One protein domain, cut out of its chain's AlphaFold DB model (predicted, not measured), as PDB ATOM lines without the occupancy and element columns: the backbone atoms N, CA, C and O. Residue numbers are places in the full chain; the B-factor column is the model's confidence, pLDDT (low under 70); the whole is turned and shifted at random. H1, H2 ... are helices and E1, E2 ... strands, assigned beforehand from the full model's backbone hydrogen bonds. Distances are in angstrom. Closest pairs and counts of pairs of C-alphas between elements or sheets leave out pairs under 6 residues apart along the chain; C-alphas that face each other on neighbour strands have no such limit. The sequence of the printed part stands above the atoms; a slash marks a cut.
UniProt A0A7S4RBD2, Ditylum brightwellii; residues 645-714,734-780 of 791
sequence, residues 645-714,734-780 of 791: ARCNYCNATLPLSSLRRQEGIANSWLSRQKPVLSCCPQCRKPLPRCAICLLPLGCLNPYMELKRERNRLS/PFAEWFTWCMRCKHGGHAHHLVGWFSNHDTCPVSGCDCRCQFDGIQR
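Overview. This is residues 645 to 714 and 734 to 780 of the 791 residues of a protein of Ditylum brightwellii (UniProt A0A7S4RBD2). What is the shape? With little regular structure, it is a loose, elongated run of loops: hairpin E1 E2 near the middle, H4 towards one end, H1, H2 and H3 at the other, where residues 708 to 714 stick out. What is printed? 117 residues, 37 in named elements, mostly helix: H1 H2 H3 E1 E2 H4, sheet antiparallel; radius of gyration of the C-alphas 16.7 A, spans 50 by 29 by 24 A.

Along the chain. Where is the sheet? E1 is residues 739 to 741, from C-alpha (77.157, 191.736, 227.655); E2 is 748 to 750. Where are the helices? H4, residues 751 to 760, 15.0 A, ends at C-alpha (89.182, 205.278, 218.375); H3 is 702 to 714, 18.7 A; H1 656 to 659; H2 667 to 670.

Arrangement. How do strands pair? Hairpin E1 and E2 is antiparallel at 149 degrees; N 740 and O 749 are 2.9 A apart, within hydrogen-bond range. And the helices? The closest C-alphas of E1 and H4, Thr 740 and Ala 751, are 5.4 A apart. H3 only just touches H1 with residues 702 to 705 alone and H2 with 702 to 703 alone, 3 C-alpha pairs within 8 A each; the closest are Leu 656 and Pro 702, and Leu 670 and Tyr 703, each 5.9 A. Every O i to N i+4 pair is within range in H3, 5 of 6 in H4; H1 and H2 are too short.

Size, cuts and confidence. Where is the cut? Residues 715 to 733 are not printed; C-alphas 714 and 734 are 29.0 A apart. What else? H2 to H3 is a long link; 34 residues have pLDDT under 70, among them 655 to 668.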
ATOM      1  N   ALA A 645      68.276 187.502 225.337       75.69
ATOM      2  CA  ALA A 645      69.323 186.638 224.826       75.69
ATOM      3  C   ALA A 645      68.866 185.174 224.933       75.69
ATOM      4  O   ALA A 645      68.326 184.754 225.960       75.69
ATOM      5  N   ARG A 646      69.106 184.394 223.877       82.38
ATOM      6  CA  ARG A 646      68.853 182.949 223.838       82.38
ATOM      7  C   ARG A 646      70.155 182.191 223.632       82.38
ATOM      8  O   ARG A 646      71.059 182.663 222.948       82.38
ATOM      9  N   CYS A 647      70.254 181.003 224.213       82.81
ATOM     10  CA  CYS A 647      71.400 180.134 223.995       82.81
ATOM     11  C   CYS A 647      71.380 179.564 222.570       82.81
ATOM     12  O   CYS A 647      70.440 178.865 222.208       82.81
ATOM     13  N   ASN A 648      72.449 179.754 221.795       82.75
ATOM     14  CA  ASN A 648      72.552 179.198 220.436       82.75
ATOM     15  C   ASN A 648      72.529 177.660 220.383       82.75
ATOM     16  O   ASN A 648      72.314 177.090 219.320       82.75
ATOM     17  N   TYR A 649      72.759 176.981 221.509       85.75
ATOM     18  CA  TYR A 649      72.813 175.524 221.542       85.75
ATOM     19  C   TYR A 649      71.508 174.856 221.966       85.75
ATOM     20  O   TYR A 649      71.140 173.844 221.383       85.75
ATOM     21  N   CYS A 650      70.842 175.364 223.006       85.31
ATOM     22  CA  CYS A 650      69.599 174.773 223.520       85.31
ATOM     23  C   CYS A 650      68.374 175.672 223.334       85.31
ATOM     24  O   CYS A 650      67.295 175.316 223.791       85.31
ATOM     25  N   ASN A 651      68.539 176.846 222.716       82.31
ATOM     26  CA  ASN A 651      67.510 177.873 222.542       82.31
ATOM     27  C   ASN A 651      66.865 178.394 223.838       82.31
ATOM     28  O   ASN A 651      65.940 179.198 223.767       82.31
ATOM     29  N   ALA A 652      67.365 178.000 225.015       78.75
ATOM     30  CA  ALA A 652      66.860 178.497 226.287       78.75
ATOM     31  C   ALA A 652      67.102 180.005 226.406       78.75
ATOM     32  O   ALA A 652      68.215 180.492 226.170       78.75
ATOM     33  N   THR A 653      66.055 180.730 226.781       76.88
ATOM     34  CA  THR A 653      66.104 182.166 227.038       76.88
ATOM     35  C   THR A 653      66.809 182.435 228.367       76.88
ATOM     36  O   THR A 653      66.563 181.739 229.346       76.88
ATOM     37  N   LEU A 654      67.688 183.437 228.412       70.56
ATOM     38  CA  LEU A 654      68.456 183.806 229.606       70.56
ATOM     39  C   LEU A 654      67.731 184.685 230.662       70.56
ATOM     40  O   LEU A 654      68.240 184.734 231.780       70.56
ATOM     41  N   PRO A 655      66.587 185.365 230.404       65.75
ATOM     42  CA  PRO A 655      65.836 186.063 231.447       65.75
ATOM     43  C   PRO A 655      65.333 185.127 232.548       65.75
ATOM     44  O   PRO A 655      64.829 184.031 232.274       65.75
ATOM     45  N   LEU A 656      65.382 185.612 233.791       62.31
ATOM     46  CA  LEU A 656      64.982 184.863 234.983       62.31
ATOM     47  C   LEU A 656      63.553 184.306 234.887       62.31
ATOM     48  O   LEU A 656      63.310 183.145 235.210       62.31
ATOM     49  N   SER A 657      62.608 185.108 234.392       58.03
ATOM     50  CA  SER A 657      61.188 184.742 234.277       58.03
ATOM     51  C   SER A 657      60.931 183.556 233.338       58.03
ATOM     52  O   SER A 657      59.987 182.790 233.543       58.03
ATOM     53  N   SER A 658      61.773 183.372 232.319       60.22
ATOM     54  CA  SER A 658      61.703 182.240 231.388       60.22
ATOM     55  C   SER A 658      62.367 180.990 231.962       60.22
ATOM     56  O   SER A 658      61.839 179.894 231.788       60.22
ATOM     57  N   LEU A 659      63.478 181.152 232.686       59.00
ATOM     58  CA  LEU A 659      64.193 180.053 233.345       59.00
ATOM     59  C   LEU A 659      63.414 179.480 234.543       59.00
ATOM     60  O   LEU A 659      63.542 178.296 234.846       59.00
ATOM     61  N   ARG A 660      62.550 180.286 235.180       57.50
ATOM     62  CA  ARG A 660      61.705 179.882 236.320       57.50
ATOM     63  C   ARG A 660      60.649 178.828 235.975       57.50
ATOM     64  O   ARG A 660      60.266 178.061 236.842       57.50
ATOM     65  N   ARG A 661      60.189 178.744 234.719       54.50
ATOM     66  CA  ARG A 661      59.146 177.781 234.295       54.50
ATOM     67  C   ARG A 661      59.621 176.324 234.213       54.50
ATOM     68  O   ARG A 661      58.822 175.448 233.902       54.50
ATOM     69  N   GLN A 662      60.899 176.057 234.467       57.19
ATOM     70  CA  GLN A 662      61.499 174.724 234.405       57.19
ATOM     71  C   GLN A 662      61.938 174.277 235.808       57.19
ATOM     72  O   GLN A 662      63.117 174.062 236.088       57.19
ATOM     73  N   GLU A 663      60.971 174.181 236.722       50.69
ATOM     74  CA  GLU A 663      61.185 173.722 238.095       50.69
ATOM     75  C   GLU A 663      61.497 172.218 238.104       50.69
ATOM     76  O   GLU A 663      60.644 171.382 237.825       50.69
ATOM     77  N   GLY A 664      62.746 171.860 238.403       55.00
ATOM     78  CA  GLY A 664      63.097 170.466 238.698       55.00
ATOM     79  C   GLY A 664      64.586 170.142 238.623       55.00
ATOM     80  O   GLY A 664      65.092 169.407 239.463       55.00
ATOM     81  N   ILE A 665      65.327 170.719 237.672       50.09
ATOM     82  CA  ILE A 665      66.708 170.272 237.372       50.09
ATOM     83  C   ILE A 665      67.777 171.294 237.817       50.09
ATOM     84  O   ILE A 665      68.930 170.938 238.070       50.09
ATOM     85  N   ALA A 666      67.411 172.569 237.974       53.09
ATOM     86  CA  ALA A 666      68.369 173.676 238.060       53.09
ATOM     87  C   ALA A 666      68.912 173.993 239.476       53.09
ATOM     88  O   ALA A 666      69.947 174.644 239.604       53.09
ATOM     89  N   ASN A 667      68.281 173.515 240.553       63.59
ATOM     90  CA  ASN A 667      68.530 174.068 241.896       63.59
ATOM     91  C   ASN A 667      69.804 173.564 242.604       63.59
ATOM     92  O   ASN A 667      70.377 174.300 243.401       63.59
ATOM     93  N   SER A 668      70.294 172.350 242.320       67.88
ATOM     94  CA  SER A 668      71.472 171.804 243.028       67.88
ATOM     95  C   SER A 668      72.798 172.336 242.470       67.88
ATOM     96  O   SER A 668      73.643 172.821 243.222       67.88
ATOM     97  N   TRP A 669      72.973 172.325 241.143       80.56
ATOM     98  CA  TRP A 669      74.215 172.786 240.515       80.56
ATOM     99  C   TRP A 669      74.382 174.308 240.607       80.56
ATOM    100  O   TRP A 669      75.442 174.758 241.044       80.56
ATOM    101  N   LEU A 670      73.342 175.087 240.268       77.19
ATOM    102  CA  LEU A 670      73.396 176.558 240.273       77.19
ATOM    103  C   LEU A 670      73.687 177.136 241.664       77.19
ATOM    104  O   LEU A 670      74.357 178.161 241.761       77.19
ATOM    105  N   SER A 671      73.259 176.454 242.733       78.38
ATOM    106  CA  SER A 671      73.536 176.863 244.118       78.38
ATOM    107  C   SER A 671      75.020 176.878 244.489       78.38
ATOM    108  O   SER A 671      75.417 177.589 245.408       78.38
ATOM    109  N   ARG A 672      75.841 176.106 243.765       80.94
ATOM    110  CA  ARG A 672      77.293 175.990 243.967       80.94
ATOM    111  C   ARG A 672      78.100 176.819 242.967       80.94
ATOM    112  O   ARG A 672      79.326 176.761 242.987       80.94
ATOM    113  N   GLN A 673      77.436 177.528 242.054       83.00
ATOM    114  CA  GLN A 673      78.100 178.335 241.035       83.00
ATOM    115  C   GLN A 673      78.280 179.786 241.478       83.00
ATOM    116  O   GLN A 673      77.554 180.295 242.331       83.00
ATOM    117  N   LYS A 674      79.242 180.463 240.840       79.38
ATOM    118  CA  LYS A 674      79.483 181.898 241.022       79.38
ATOM    119  C   LYS A 674      78.246 182.730 240.618       79.38
ATOM    120  O   LYS A 674      77.416 182.241 239.846       79.38
ATOM    121  N   PRO A 675      78.128 183.988 241.087       75.06
ATOM    122  CA  PRO A 675      77.038 184.895 240.703       75.06
ATOM    123  C   PRO A 675      76.959 185.170 239.197       75.06
ATOM    124  O   PRO A 675      75.877 185.415 238.673       75.06
ATOM    125  N   VAL A 676      78.096 185.085 238.503       78.38
ATOM    126  CA  VAL A 676      78.207 185.203 237.048       78.38
ATOM    127  C   VAL A 676      78.650 183.859 236.479       78.38
ATOM    128  O   VAL A 676      79.693 183.320 236.855       78.38
ATOM    129  N   LEU A 677      77.855 183.313 235.566       82.31
ATOM    130  CA  LEU A 677      78.106 182.054 234.873       82.31
ATOM    131  C   LEU A 677      78.779 182.327 233.530       82.31
ATOM    132  O   LEU A 677      78.312 183.162 232.768       82.31
ATOM    133  N   SER A 678      79.822 181.576 233.184       86.19
ATOM    134  CA  SER A 678      80.444 181.613 231.850       86.19
ATOM    135  C   SER A 678      79.777 180.668 230.837       86.19
ATOM    136  O   SER A 678      80.249 180.517 229.707       86.19
ATOM    137  N   CYS A 679      78.697 179.996 231.237       86.94
ATOM    138  CA  CYS A 679      77.992 178.992 230.455       86.94
ATOM    139  C   CYS A 679      76.475 179.114 230.630       86.94
ATOM    140  O   CYS A 679      75.983 179.732 231.571       86.94
ATOM    141  N   CYS A 680      75.721 178.522 229.704       85.75
ATOM    142  CA  CYS A 680      74.266 178.518 229.762       85.75
ATOM    143  C   CYS A 680      73.772 177.787 231.028       85.75
ATOM    144  O   CYS A 680      74.155 176.630 231.227       85.75
ATOM    145  N   PRO A 681      72.863 178.383 231.828       81.19
ATOM    146  CA  PRO A 681      72.354 177.759 233.053       81.19
ATOM    147  C   PRO A 681      71.573 176.461 232.791       81.19
ATOM    148  O   PRO A 681      71.479 175.621 233.679       81.19
ATOM    149  N   GLN A 682      71.064 176.280 231.566       80.25
ATOM    150  CA  GLN A 682      70.282 175.112 231.162       80.25
ATOM    151  C   GLN A 682      71.145 173.979 230.590       80.25
ATOM    152  O   GLN A 682      71.067 172.843 231.043       80.25
ATOM    153  N   CYS A 683      71.971 174.263 229.573       86.44
ATOM    154  CA  CYS A 683      72.723 173.224 228.851       86.44
ATOM    155  C   CYS A 683      74.222 173.174 229.176       86.44
ATOM    156  O   CYS A 683      74.930 172.337 228.621       86.44
ATOM    157  N   ARG A 684      74.720 174.075 230.035       87.38
ATOM    158  CA  ARG A 684      76.125 174.181 230.482       87.38
ATOM    159  C   ARG A 684      77.162 174.408 229.374       87.38
ATOM    160  O   ARG A 684      78.356 174.432 229.654       87.38
ATOM    161  N   LYS A 685      76.731 174.626 228.129       88.25
ATOM    162  CA  LYS A 685      77.617 175.005 227.020       88.25
ATOM    163  C   LYS A 685      78.114 176.450 227.181       88.25
ATOM    164  O   LYS A 685      77.382 177.270 227.746       88.25
ATOM    165  N   PRO A 686      79.341 176.762 226.723       87.69
ATOM    166  CA  PRO A 686      79.969 178.064 226.941       87.69
ATOM    167  C   PRO A 686      79.167 179.204 226.303       87.69
ATOM    168  O   PRO A 686      78.560 179.034 225.244       87.69
ATOM    169  N   LEU A 687      79.170 180.365 226.959       85.75
ATOM    170  CA  LEU A 687      78.590 181.590 226.410       85.75
ATOM    171  C   LEU A 687      79.510 182.208 225.342       85.75
ATOM    172  O   LEU A 687      80.714 181.928 225.335       85.75
ATOM    173  N   PRO A 688      78.965 183.062 224.453       86.25
ATOM    174  CA  PRO A 688      79.764 183.817 223.497       86.25
ATOM    175  C   PRO A 688      80.896 184.601 224.171       86.25
ATOM    176  O   PRO A 688      80.798 185.012 225.332       86.25
ATOM    177  N   ARG A 689      81.982 184.796 223.423       89.19
ATOM    178  CA  ARG A 689      83.159 185.550 223.860       89.19
ATOM    179  C   ARG A 689      83.060 186.991 223.385       89.19
ATOM    180  O   ARG A 689      82.472 187.263 222.341       89.19
ATOM    181  N   CYS A 690      83.653 187.904 224.140       89.75
ATOM    182  CA  CYS A 690      83.812 189.282 223.708       89.75
ATOM    183  C   CYS A 690      84.698 189.345 222.460       89.75
ATOM    184  O   CYS A 690      85.756 188.722 222.436       89.75
ATOM    185  N   ALA A 691      84.298 190.129 221.458       90.12
ATOM    186  CA  ALA A 691      85.064 190.308 220.223       90.12
ATOM    187  C   ALA A 691      86.475 190.897 220.427       90.12
ATOM    188  O   ALA A 691      87.311 190.765 219.543       90.12
ATOM    189  N   ILE A 692      86.737 191.534 221.574       89.19
ATOM    190  CA  ILE A 692      87.996 192.235 221.857       89.19
ATOM    191  C   ILE A 692      88.873 191.412 222.803       89.19
ATOM    192  O   ILE A 692      89.953 190.981 222.423       89.19
ATOM    193  N   CYS A 693      88.413 191.141 224.029       91.00
ATOM    194  CA  CYS A 693      89.230 190.412 225.008       91.00
ATOM    195  C   CYS A 693      89.143 188.883 224.873       91.00
ATOM    196  O   CYS A 693      89.858 188.167 225.569       91.00
ATOM    197  N   LEU A 694      88.237 188.364 224.032       88.94
ATOM    198  CA  LEU A 694      88.003 186.930 223.808       88.94
ATOM    199  C   LEU A 694      87.601 186.132 225.068       88.94
ATOM    200  O   LEU A 694      87.500 184.900 225.030       88.94
ATOM    201  N   LEU A 695      87.306 186.810 226.179       88.25
ATOM    202  CA  LEU A 695      86.782 186.197 227.397       88.25
ATOM    203  C   LEU A 695      85.260 185.990 227.298       88.25
ATOM    204  O   LEU A 695      84.588 186.734 226.576       88.25
ATOM    205  N   PRO A 696      84.692 184.992 228.003       85.00
ATOM    206  CA  PRO A 696      83.247 184.770 228.035       85.00
ATOM    207  C   PRO A 696      82.486 186.006 228.531       85.00
ATOM    208  O   PRO A 696      82.904 186.660 229.484       85.00
ATOM    209  N   LEU A 697      81.345 186.299 227.907       81.62
ATOM    210  CA  LEU A 697      80.530 187.477 228.225       81.62
ATOM    211  C   LEU A 697      79.795 187.384 229.566       81.62
ATOM    212  O   LEU A 697      79.459 188.406 230.148       81.62
ATOM    213  N   GLY A 698      79.603 186.169 230.078       79.94
ATOM    214  CA  GLY A 698      78.944 185.944 231.358       79.94
ATOM    215  C   GLY A 698      77.418 186.115 231.302       79.94
ATOM    216  O   GLY A 698      76.879 186.821 230.453       79.94
ATOM    217  N   CYS A 699      76.692 185.453 232.198       76.81
ATOM    218  CA  CYS A 699      75.294 185.763 232.501       76.81
ATOM    219  C   CYS A 699      75.043 185.633 234.005       76.81
ATOM    220  O   CYS A 699      75.727 184.863 234.681       76.81
ATOM    221  N   LEU A 700      74.062 186.358 234.539       75.50
ATOM    222  CA  LEU A 700      73.703 186.245 235.953       75.50
ATOM    223  C   LEU A 700      73.209 184.830 236.277       75.50
ATOM    224  O   LEU A 700      72.497 184.208 235.488       75.50
ATOM    225  N   ASN A 701      73.606 184.321 237.441       79.56
ATOM    226  CA  ASN A 701      73.170 183.036 237.961       79.56
ATOM    227  C   ASN A 701      71.717 183.140 238.478       79.56
ATOM    228  O   ASN A 701      71.496 183.789 239.506       79.56
ATOM    229  N   PRO A 702      70.737 182.460 237.844       74.81
ATOM    230  CA  PRO A 702      69.315 182.533 238.212       74.81
ATOM    231  C   PRO A 702      69.021 182.183 239.676       74.81
ATOM    232  O   PRO A 702      68.071 182.682 240.277       74.81
ATOM    233  N   TYR A 703      69.849 181.323 240.275       74.12
ATOM    234  CA  TYR A 703      69.683 180.892 241.661       74.12
ATOM    235  C   TYR A 703      69.858 182.042 242.666       74.12
ATOM    236  O   TYR A 703      69.253 182.018 243.738       74.12
ATOM    237  N   MET A 704      70.644 183.068 242.324       70.56
ATOM    238  CA  MET A 704      70.887 184.210 243.208       70.56
ATOM    239  C   MET A 704      69.630 185.066 243.405       70.56
ATOM    240  O   MET A 704      69.339 185.475 244.529       70.56
ATOM    241  N   GLU A 705      68.838 185.278 242.350       65.00
ATOM    242  CA  GLU A 705      67.558 185.994 242.445       65.00
ATOM    243  C   GLU A 705      66.482 185.153 243.147       65.00
ATOM    244  O   GLU A 705      65.770 185.673 244.004       65.00
ATOM    245  N   LEU A 706      66.430 183.840 242.893       66.19
ATOM    246  CA  LEU A 706      65.536 182.913 243.608       66.19
ATOM    247  C   LEU A 706      65.804 182.891 245.122       66.19
ATOM    248  O   LEU A 706      64.877 182.951 245.930       66.19
ATOM    249  N   LYS A 707      67.081 182.849 245.530       67.38
ATOM    250  CA  LYS A 707      67.478 182.929 246.946       67.38
ATOM    251  C   LYS A 707      67.028 184.253 247.576       67.38
ATOM    252  O   LYS A 707      66.586 184.254 248.723       67.38
ATOM    253  N   ARG A 708      67.097 185.360 246.827       64.12
ATOM    254  CA  ARG A 708      66.645 186.693 247.258       64.12
ATOM    255  C   ARG A 708      65.131 186.756 247.447       64.12
ATOM    256  O   ARG A 708      64.676 187.249 248.472       64.12
ATOM    257  N   GLU A 709      64.360 186.254 246.487       61.12
ATOM    258  CA  GLU A 709      62.893 186.241 246.544       61.12
ATOM    259  C   GLU A 709      62.391 185.359 247.695       61.12
ATOM    260  O   GLU A 709      61.545 185.785 248.480       61.12
ATOM    261  N   ARG A 710      63.011 184.189 247.894       64.81
ATOM    262  CA  ARG A 710      62.745 183.328 249.055       64.81
ATOM    263  C   ARG A 710      63.042 184.040 250.376       64.81
ATOM    264  O   ARG A 710      62.221 183.999 251.282       64.81
ATOM    265  N   ASN A 711      64.176 184.737 250.475       61.69
ATOM    266  CA  ASN A 711      64.530 185.500 251.676       61.69
ATOM    267  C   ASN A 711      63.585 186.694 251.922       61.69
ATOM    268  O   ASN A 711      63.315 187.018 253.077       61.69
ATOM    269  N   ARG A 712      63.050 187.324 250.863       58.97
ATOM    270  CA  ARG A 712      62.012 188.368 250.966       58.97
ATOM    271  C   ARG A 712      60.695 187.806 251.500       58.97
ATOM    272  O   ARG A 712      60.130 188.378 252.425       58.97
ATOM    273  N   LEU A 713      60.244 186.669 250.971       56.22
ATOM    274  CA  LEU A 713      59.016 185.997 251.412       56.22
ATOM    275  C   LEU A 713      59.128 185.469 252.852       56.22
ATOM    276  O   LEU A 713      58.168 185.553 253.609       56.22
ATOM    277  N   SER A 714      60.306 184.995 253.274       54.56
ATOM    278  CA  SER A 714      60.542 184.541 254.654       54.56
ATOM    279  C   SER A 714      60.559 185.668 255.698       54.56
ATOM    280  O   SER A 714      60.261 185.403 256.859       54.56
ATOM    281  N   PRO A 734      79.571 195.596 237.351       62.62
ATOM    282  CA  PRO A 734      79.816 196.929 236.825       62.62
ATOM    283  C   PRO A 734      79.302 196.959 235.391       62.62
ATOM    284  O   PRO A 734      79.504 195.987 234.663       62.62
ATOM    285  N   PHE A 735      78.659 198.050 234.964       63.50
ATOM    286  CA  PHE A 735      78.196 198.188 233.575       63.50
ATOM    287  C   PHE A 735      79.287 197.771 232.573       63.50
ATOM    288  O   PHE A 735      78.998 197.137 231.565       63.50
ATOM    289  N   ALA A 736      80.555 198.025 232.915       67.19
ATOM    290  CA  ALA A 736      81.742 197.581 232.193       67.19
ATOM    291  C   ALA A 736      81.742 196.098 231.773       67.19
ATOM    292  O   ALA A 736      82.210 195.794 230.677       67.19
ATOM    293  N   GLU A 737      81.217 195.200 232.606       72.75
ATOM    294  CA  GLU A 737      81.189 193.748 232.398       72.75
ATOM    295  C   GLU A 737      79.911 193.259 231.708       72.75
ATOM    296  O   GLU A 737      79.784 192.071 231.407       72.75
ATOM    297  N   TRP A 738      78.955 194.148 231.429       75.00
ATOM    298  CA  TRP A 738      77.696 193.755 230.812       75.00
ATOM    299  C   TRP A 738      77.910 193.282 229.380       75.00
ATOM    300  O   TRP A 738      78.613 193.912 228.581       75.00
ATOM    301  N   PHE A 739      77.235 192.189 229.033       80.38
ATOM    302  CA  PHE A 739      77.157 191.736 227.655       80.38
ATOM    303  C   PHE A 739      76.394 192.761 226.805       80.38
ATOM    304  O   PHE A 739      75.194 192.958 226.977       80.38
ATOM    305  N   THR A 740      77.100 193.380 225.862       82.00
ATOM    306  CA  THR A 740      76.574 194.376 224.925       82.00
ATOM    307  C   THR A 740      76.795 193.889 223.495       82.00
ATOM    308  O   THR A 740      77.845 193.326 223.186       82.00
ATOM    309  N   TRP A 741      75.832 194.085 222.597       84.44
ATOM    310  CA  TRP A 741      75.969 193.680 221.197       84.44
ATOM    311  C   TRP A 741      75.290 194.661 220.246       84.44
ATOM    312  O   TRP A 741      74.326 195.338 220.594       84.44
ATOM    313  N   CYS A 742      75.784 194.709 219.014       83.50
ATOM    314  CA  CYS A 742      75.170 195.464 217.937       83.50
ATOM    315  C   CYS A 742      73.961 194.701 217.392       83.50
ATOM    316  O   CYS A 742      74.050 193.526 217.036       83.50
ATOM    317  N   MET A 743      72.823 195.373 217.250       75.50
ATOM    318  CA  MET A 743      71.627 194.747 216.694       75.50
ATOM    319  C   MET A 743      71.697 194.488 215.186       75.50
ATOM    320  O   MET A 743      70.956 193.626 214.713       75.50
ATOM    321  N   ARG A 744      72.587 195.160 214.448       74.94
ATOM    322  CA  ARG A 744      72.751 194.980 213.000       74.94
ATOM    323  C   ARG A 744      73.599 193.754 212.670       74.94
ATOM    324  O   ARG A 744      73.110 192.833 212.028       74.94
ATOM    325  N   CYS A 745      74.839 193.705 213.157       84.25
ATOM    326  CA  CYS A 745      75.750 192.586 212.885       84.25
ATOM    327  C   CYS A 745      75.696 191.457 213.925       84.25
ATOM    328  O   CYS A 745      76.304 190.416 213.714       84.25
ATOM    329  N   LYS A 746      74.991 191.644 215.053       84.50
ATOM    330  CA  LYS A 746      74.901 190.691 216.181       84.50
ATOM    331  C   LYS A 746      76.233 190.375 216.874       84.50
ATOM    332  O   LYS A 746      76.264 189.545 217.779       84.50
ATOM    333  N   HIS A 747      77.311 191.065 216.513       87.62
ATOM    334  CA  HIS A 747      78.581 190.999 217.223       87.62
ATOM    335  C   HIS A 747      78.538 191.828 218.501       87.62
ATOM    336  O   HIS A 747      77.847 192.846 218.578       87.62
ATOM    337  N   GLY A 748      79.286 191.396 219.509       88.00
ATOM    338  CA  GLY A 748      79.246 192.012 220.823       88.00
ATOM    339  C   GLY A 748      80.492 191.775 221.658       88.00
ATOM    340  O   GLY A 748      81.446 191.107 221.260       88.00
ATOM    341  N   GLY A 749      80.476 192.368 222.838       88.56
ATOM    342  CA  GLY A 749      81.595 192.469 223.751       88.56
ATOM    343  C   GLY A 749      81.128 192.882 225.139       88.56
ATOM    344  O   GLY A 749      79.950 193.173 225.346       88.56
ATOM    345  N   HIS A 750      82.053 192.911 226.095       86.00
ATOM    346  CA  HIS A 750      81.804 193.612 227.353       86.00
ATOM    347  C   HIS A 750      81.653 195.106 227.064       86.00
ATOM    348  O   HIS A 750      82.362 195.635 226.200       86.00
ATOM    349  N   ALA A 751      80.748 195.781 227.770       83.88
ATOM    350  CA  ALA A 751      80.423 197.176 227.493       83.88
ATOM    351  C   ALA A 751      81.669 198.076 227.500       83.88
ATOM    352  O   ALA A 751      81.846 198.860 226.575       83.88
ATOM    353  N   HIS A 752      82.579 197.923 228.471       82.69
ATOM    354  CA  HIS A 752      83.784 198.758 228.546       82.69
ATOM    355  C   HIS A 752      84.749 198.529 227.376       82.69
ATOM    356  O   HIS A 752      85.271 199.493 226.822       82.69
ATOM    357  N   HIS A 753      84.943 197.279 226.943       84.06
ATOM    358  CA  HIS A 753      85.790 196.991 225.782       84.06
ATOM    359  C   HIS A 753      85.204 197.592 224.502       84.06
ATOM    360  O   HIS A 753      85.937 198.194 223.722       84.06
ATOM    361  N   LEU A 754      83.887 197.480 224.296       86.81
ATOM    362  CA  LEU A 754      83.236 198.106 223.144       86.81
ATOM    363  C   LEU A 754      83.299 199.635 223.218       86.81
ATOM    364  O   LEU A 754      83.617 200.269 222.217       86.81
ATOM    365  N   VAL A 755      83.052 200.228 224.391       81.50
ATOM    366  CA  VAL A 755      83.175 201.680 224.600       81.50
ATOM    367  C   VAL A 755      84.593 202.153 224.281       81.50
ATOM    368  O   VAL A 755      84.731 203.127 223.549       81.50
ATOM    369  N   GLY A 756      85.624 201.454 224.765       81.50
ATOM    370  CA  GLY A 756      87.024 201.775 224.483       81.50
ATOM    371  C   GLY A 756      87.397 201.614 223.007       81.50
ATOM    372  O   GLY A 756      88.069 202.478 222.451       81.50
ATOM    373  N   TRP A 757      86.917 200.560 222.340       88.44
ATOM    374  CA  TRP A 757      87.139 200.358 220.904       88.44
ATOM    375  C   TRP A 757      86.548 201.496 220.069       88.44
ATOM    376  O   TRP A 757      87.261 202.092 219.258       88.44
ATOM    377  N   PHE A 758      85.279 201.842 220.318       87.56
ATOM    378  CA  PHE A 758      84.574 202.900 219.588       87.56
ATOM    379  C   PHE A 758      85.006 204.323 219.965       87.56
ATOM    380  O   PHE A 758      84.542 205.277 219.352       87.56
ATOM    381  N   SER A 759      85.895 204.503 220.946       81.88
ATOM    382  CA  SER A 759      86.550 205.801 221.148       81.88
ATOM    383  C   SER A 759      87.532 206.127 220.017       81.88
ATOM    384  O   SER A 759      87.702 207.297 219.696       81.88
ATOM    385  N   ASN A 760      88.134 205.107 219.390       83.12
ATOM    386  CA  ASN A 760      89.182 205.278 218.375       83.12
ATOM    387  C   ASN A 760      88.837 204.664 217.005       83.12
ATOM    388  O   ASN A 760      89.557 204.897 216.039       83.12
ATOM    389  N   HIS A 761      87.759 203.882 216.905       84.12
ATOM    390  CA  HIS A 761      87.363 203.168 215.686       84.12
ATOM    391  C   HIS A 761      85.876 203.370 215.394       84.12
ATOM    392  O   HIS A 761      85.069 203.491 216.310       84.12
ATOM    393  N   ASP A 762      85.486 203.360 214.121       85.19
ATOM    394  CA  ASP A 762      84.094 203.528 213.689       85.19
ATOM    395  C   ASP A 762      83.442 202.247 213.140       85.19
ATOM    396  O   ASP A 762      82.225 202.213 212.926       85.19
ATOM    397  N   THR A 763      84.225 201.183 212.965       88.94
ATOM    398  CA  THR A 763      83.816 199.874 212.441       88.94
ATOM    399  C   THR A 763      83.849 198.780 213.509       88.94
ATOM    400  O   THR A 763      84.449 198.916 214.578       88.94
ATOM    401  N   CYS A 764      83.124 197.688 213.257       90.31
ATOM    402  CA  CYS A 764      82.996 196.559 214.172       90.31
ATOM    403  C   CYS A 764      84.368 195.917 214.466       90.31
ATOM    404  O   CYS A 764      85.127 195.686 213.531       90.31
ATOM    405  N   PRO A 765      84.671 195.535 215.724       91.44
ATOM    406  CA  PRO A 765      85.935 194.868 216.066       91.44
ATOM    407  C   PRO A 765      86.077 193.447 215.493       91.44
ATOM    408  O   PRO A 765      87.128 192.829 215.639       91.44
ATOM    409  N   VAL A 766      85.027 192.887 214.882       90.38
ATOM    410  CA  VAL A 766      85.083 191.555 214.270       90.38
ATOM    411  C   VAL A 766      85.631 191.661 212.851       90.38
ATOM    412  O   VAL A 766      85.045 192.335 212.006       90.38
ATOM    413  N   SER A 767      86.725 190.947 212.581       87.44
ATOM    414  CA  SER A 767      87.378 190.907 211.271       87.44
ATOM    415  C   SER A 767      86.401 190.562 210.143       87.44
ATOM    416  O   SER A 767      85.645 189.596 210.240       87.44
ATOM    417  N   GLY A 768      86.437 191.346 209.064       86.06
ATOM    418  CA  GLY A 768      85.552 191.174 207.906       86.06
ATOM    419  C   GLY A 768      84.124 191.695 208.110       86.06
ATOM    420  O   GLY A 768      83.263 191.437 207.275       86.06
ATOM    421  N   CYS A 769      83.844 192.405 209.209       88.75
ATOM    422  CA  CYS A 769      82.558 193.051 209.442       88.75
ATOM    423  C   CYS A 769      82.650 194.572 209.247       88.75
ATOM    424  O   CYS A 769      83.079 195.293 210.143       88.75
ATOM    425  N   ASP A 770      82.110 195.079 208.139       88.00
ATOM    426  CA  ASP A 770      82.086 196.523 207.828       88.00
ATOM    427  C   ASP A 770      80.960 197.289 208.552       88.00
ATOM    428  O   ASP A 770      80.579 198.406 208.193       88.00
ATOM    429  N   CYS A 771      80.367 196.684 209.585       82.69
ATOM    430  CA  CYS A 771      79.263 197.290 210.313       82.69
ATOM    431  C   CYS A 771      79.756 198.468 211.158       82.69
ATOM    432  O   CYS A 771      80.556 198.303 212.080       82.69
ATOM    433  N   ARG A 772      79.188 199.651 210.921       82.56
ATOM    434  CA  ARG A 772      79.386 200.852 211.738       82.56
ATOM    435  C   ARG A 772      78.563 200.801 213.027       82.56
ATOM    436  O   ARG A 772      77.570 201.504 213.173       82.56
ATOM    437  N   CYS A 773      78.943 199.923 213.954       77.31
ATOM    438  CA  CYS A 773      78.146 199.594 215.144       77.31
ATOM    439  C   CYS A 773      77.876 200.772 216.097       77.31
ATOM    440  O   CYS A 773      76.936 200.682 216.881       77.31
ATOM    441  N   GLN A 774      78.677 201.841 216.048       67.00
ATOM    442  CA  GLN A 774      78.455 203.051 216.849       67.00
ATOM    443  C   GLN A 774      77.353 203.969 216.294       67.00
ATOM    444  O   GLN A 774      76.913 204.883 216.988       67.00
ATOM    445  N   PHE A 775      76.942 203.762 215.040       57.97
ATOM    446  CA  PHE A 775      76.024 204.636 214.320       57.97
ATOM    447  C   PHE A 775      74.672 203.947 214.126       57.97
ATOM    448  O   PHE A 775      74.566 202.982 213.372       57.97
ATOM    449  N   ASP A 776      73.628 204.498 214.747       52.81
ATOM    450  CA  ASP A 776      72.224 204.102 214.529       52.81
ATOM    451  C   ASP A 776      71.467 205.122 213.646       52.81
ATOM    452  O   ASP A 776      70.252 205.288 213.718       52.81
ATOM    453  N   GLY A 777      72.206 205.873 212.817       47.38
ATOM    454  CA  GLY A 777      71.649 206.904 211.930       47.38
ATOM    455  C   GLY A 777      71.408 208.278 212.574       47.38
ATOM    456  O   GLY A 777      70.765 209.118 211.957       47.38
ATOM    457  N   ILE A 778      71.934 208.529 213.775       45.38
ATOM    458  CA  ILE A 778      71.961 209.849 214.430       45.38
ATOM    459  C   ILE A 778      73.422 210.331 214.443       45.38
ATOM    460  O   ILE A 778      74.334 209.505 214.550       45.38
ATOM    461  N   GLN A 779      73.654 211.640 214.278       42.34
ATOM    462  CA  GLN A 779      74.980 212.270 214.383       42.34
ATOM    463  C   GLN A 779      75.760 211.772 215.611       42.34
ATOM    464  O   GLN A 779      75.156 211.315 216.584       42.34
ATOM    465  N   ARG A 780      77.104 211.871 215.553       38.94
ATOM    466  CA  ARG A 780      78.023 211.527 216.654       38.94
ATOM    467  C   ARG A 780      77.389 211.929 217.983       38.94
ATOM    468  O   ARG A 780      77.134 213.105 218.205       38.94
TER     469      ARG A 780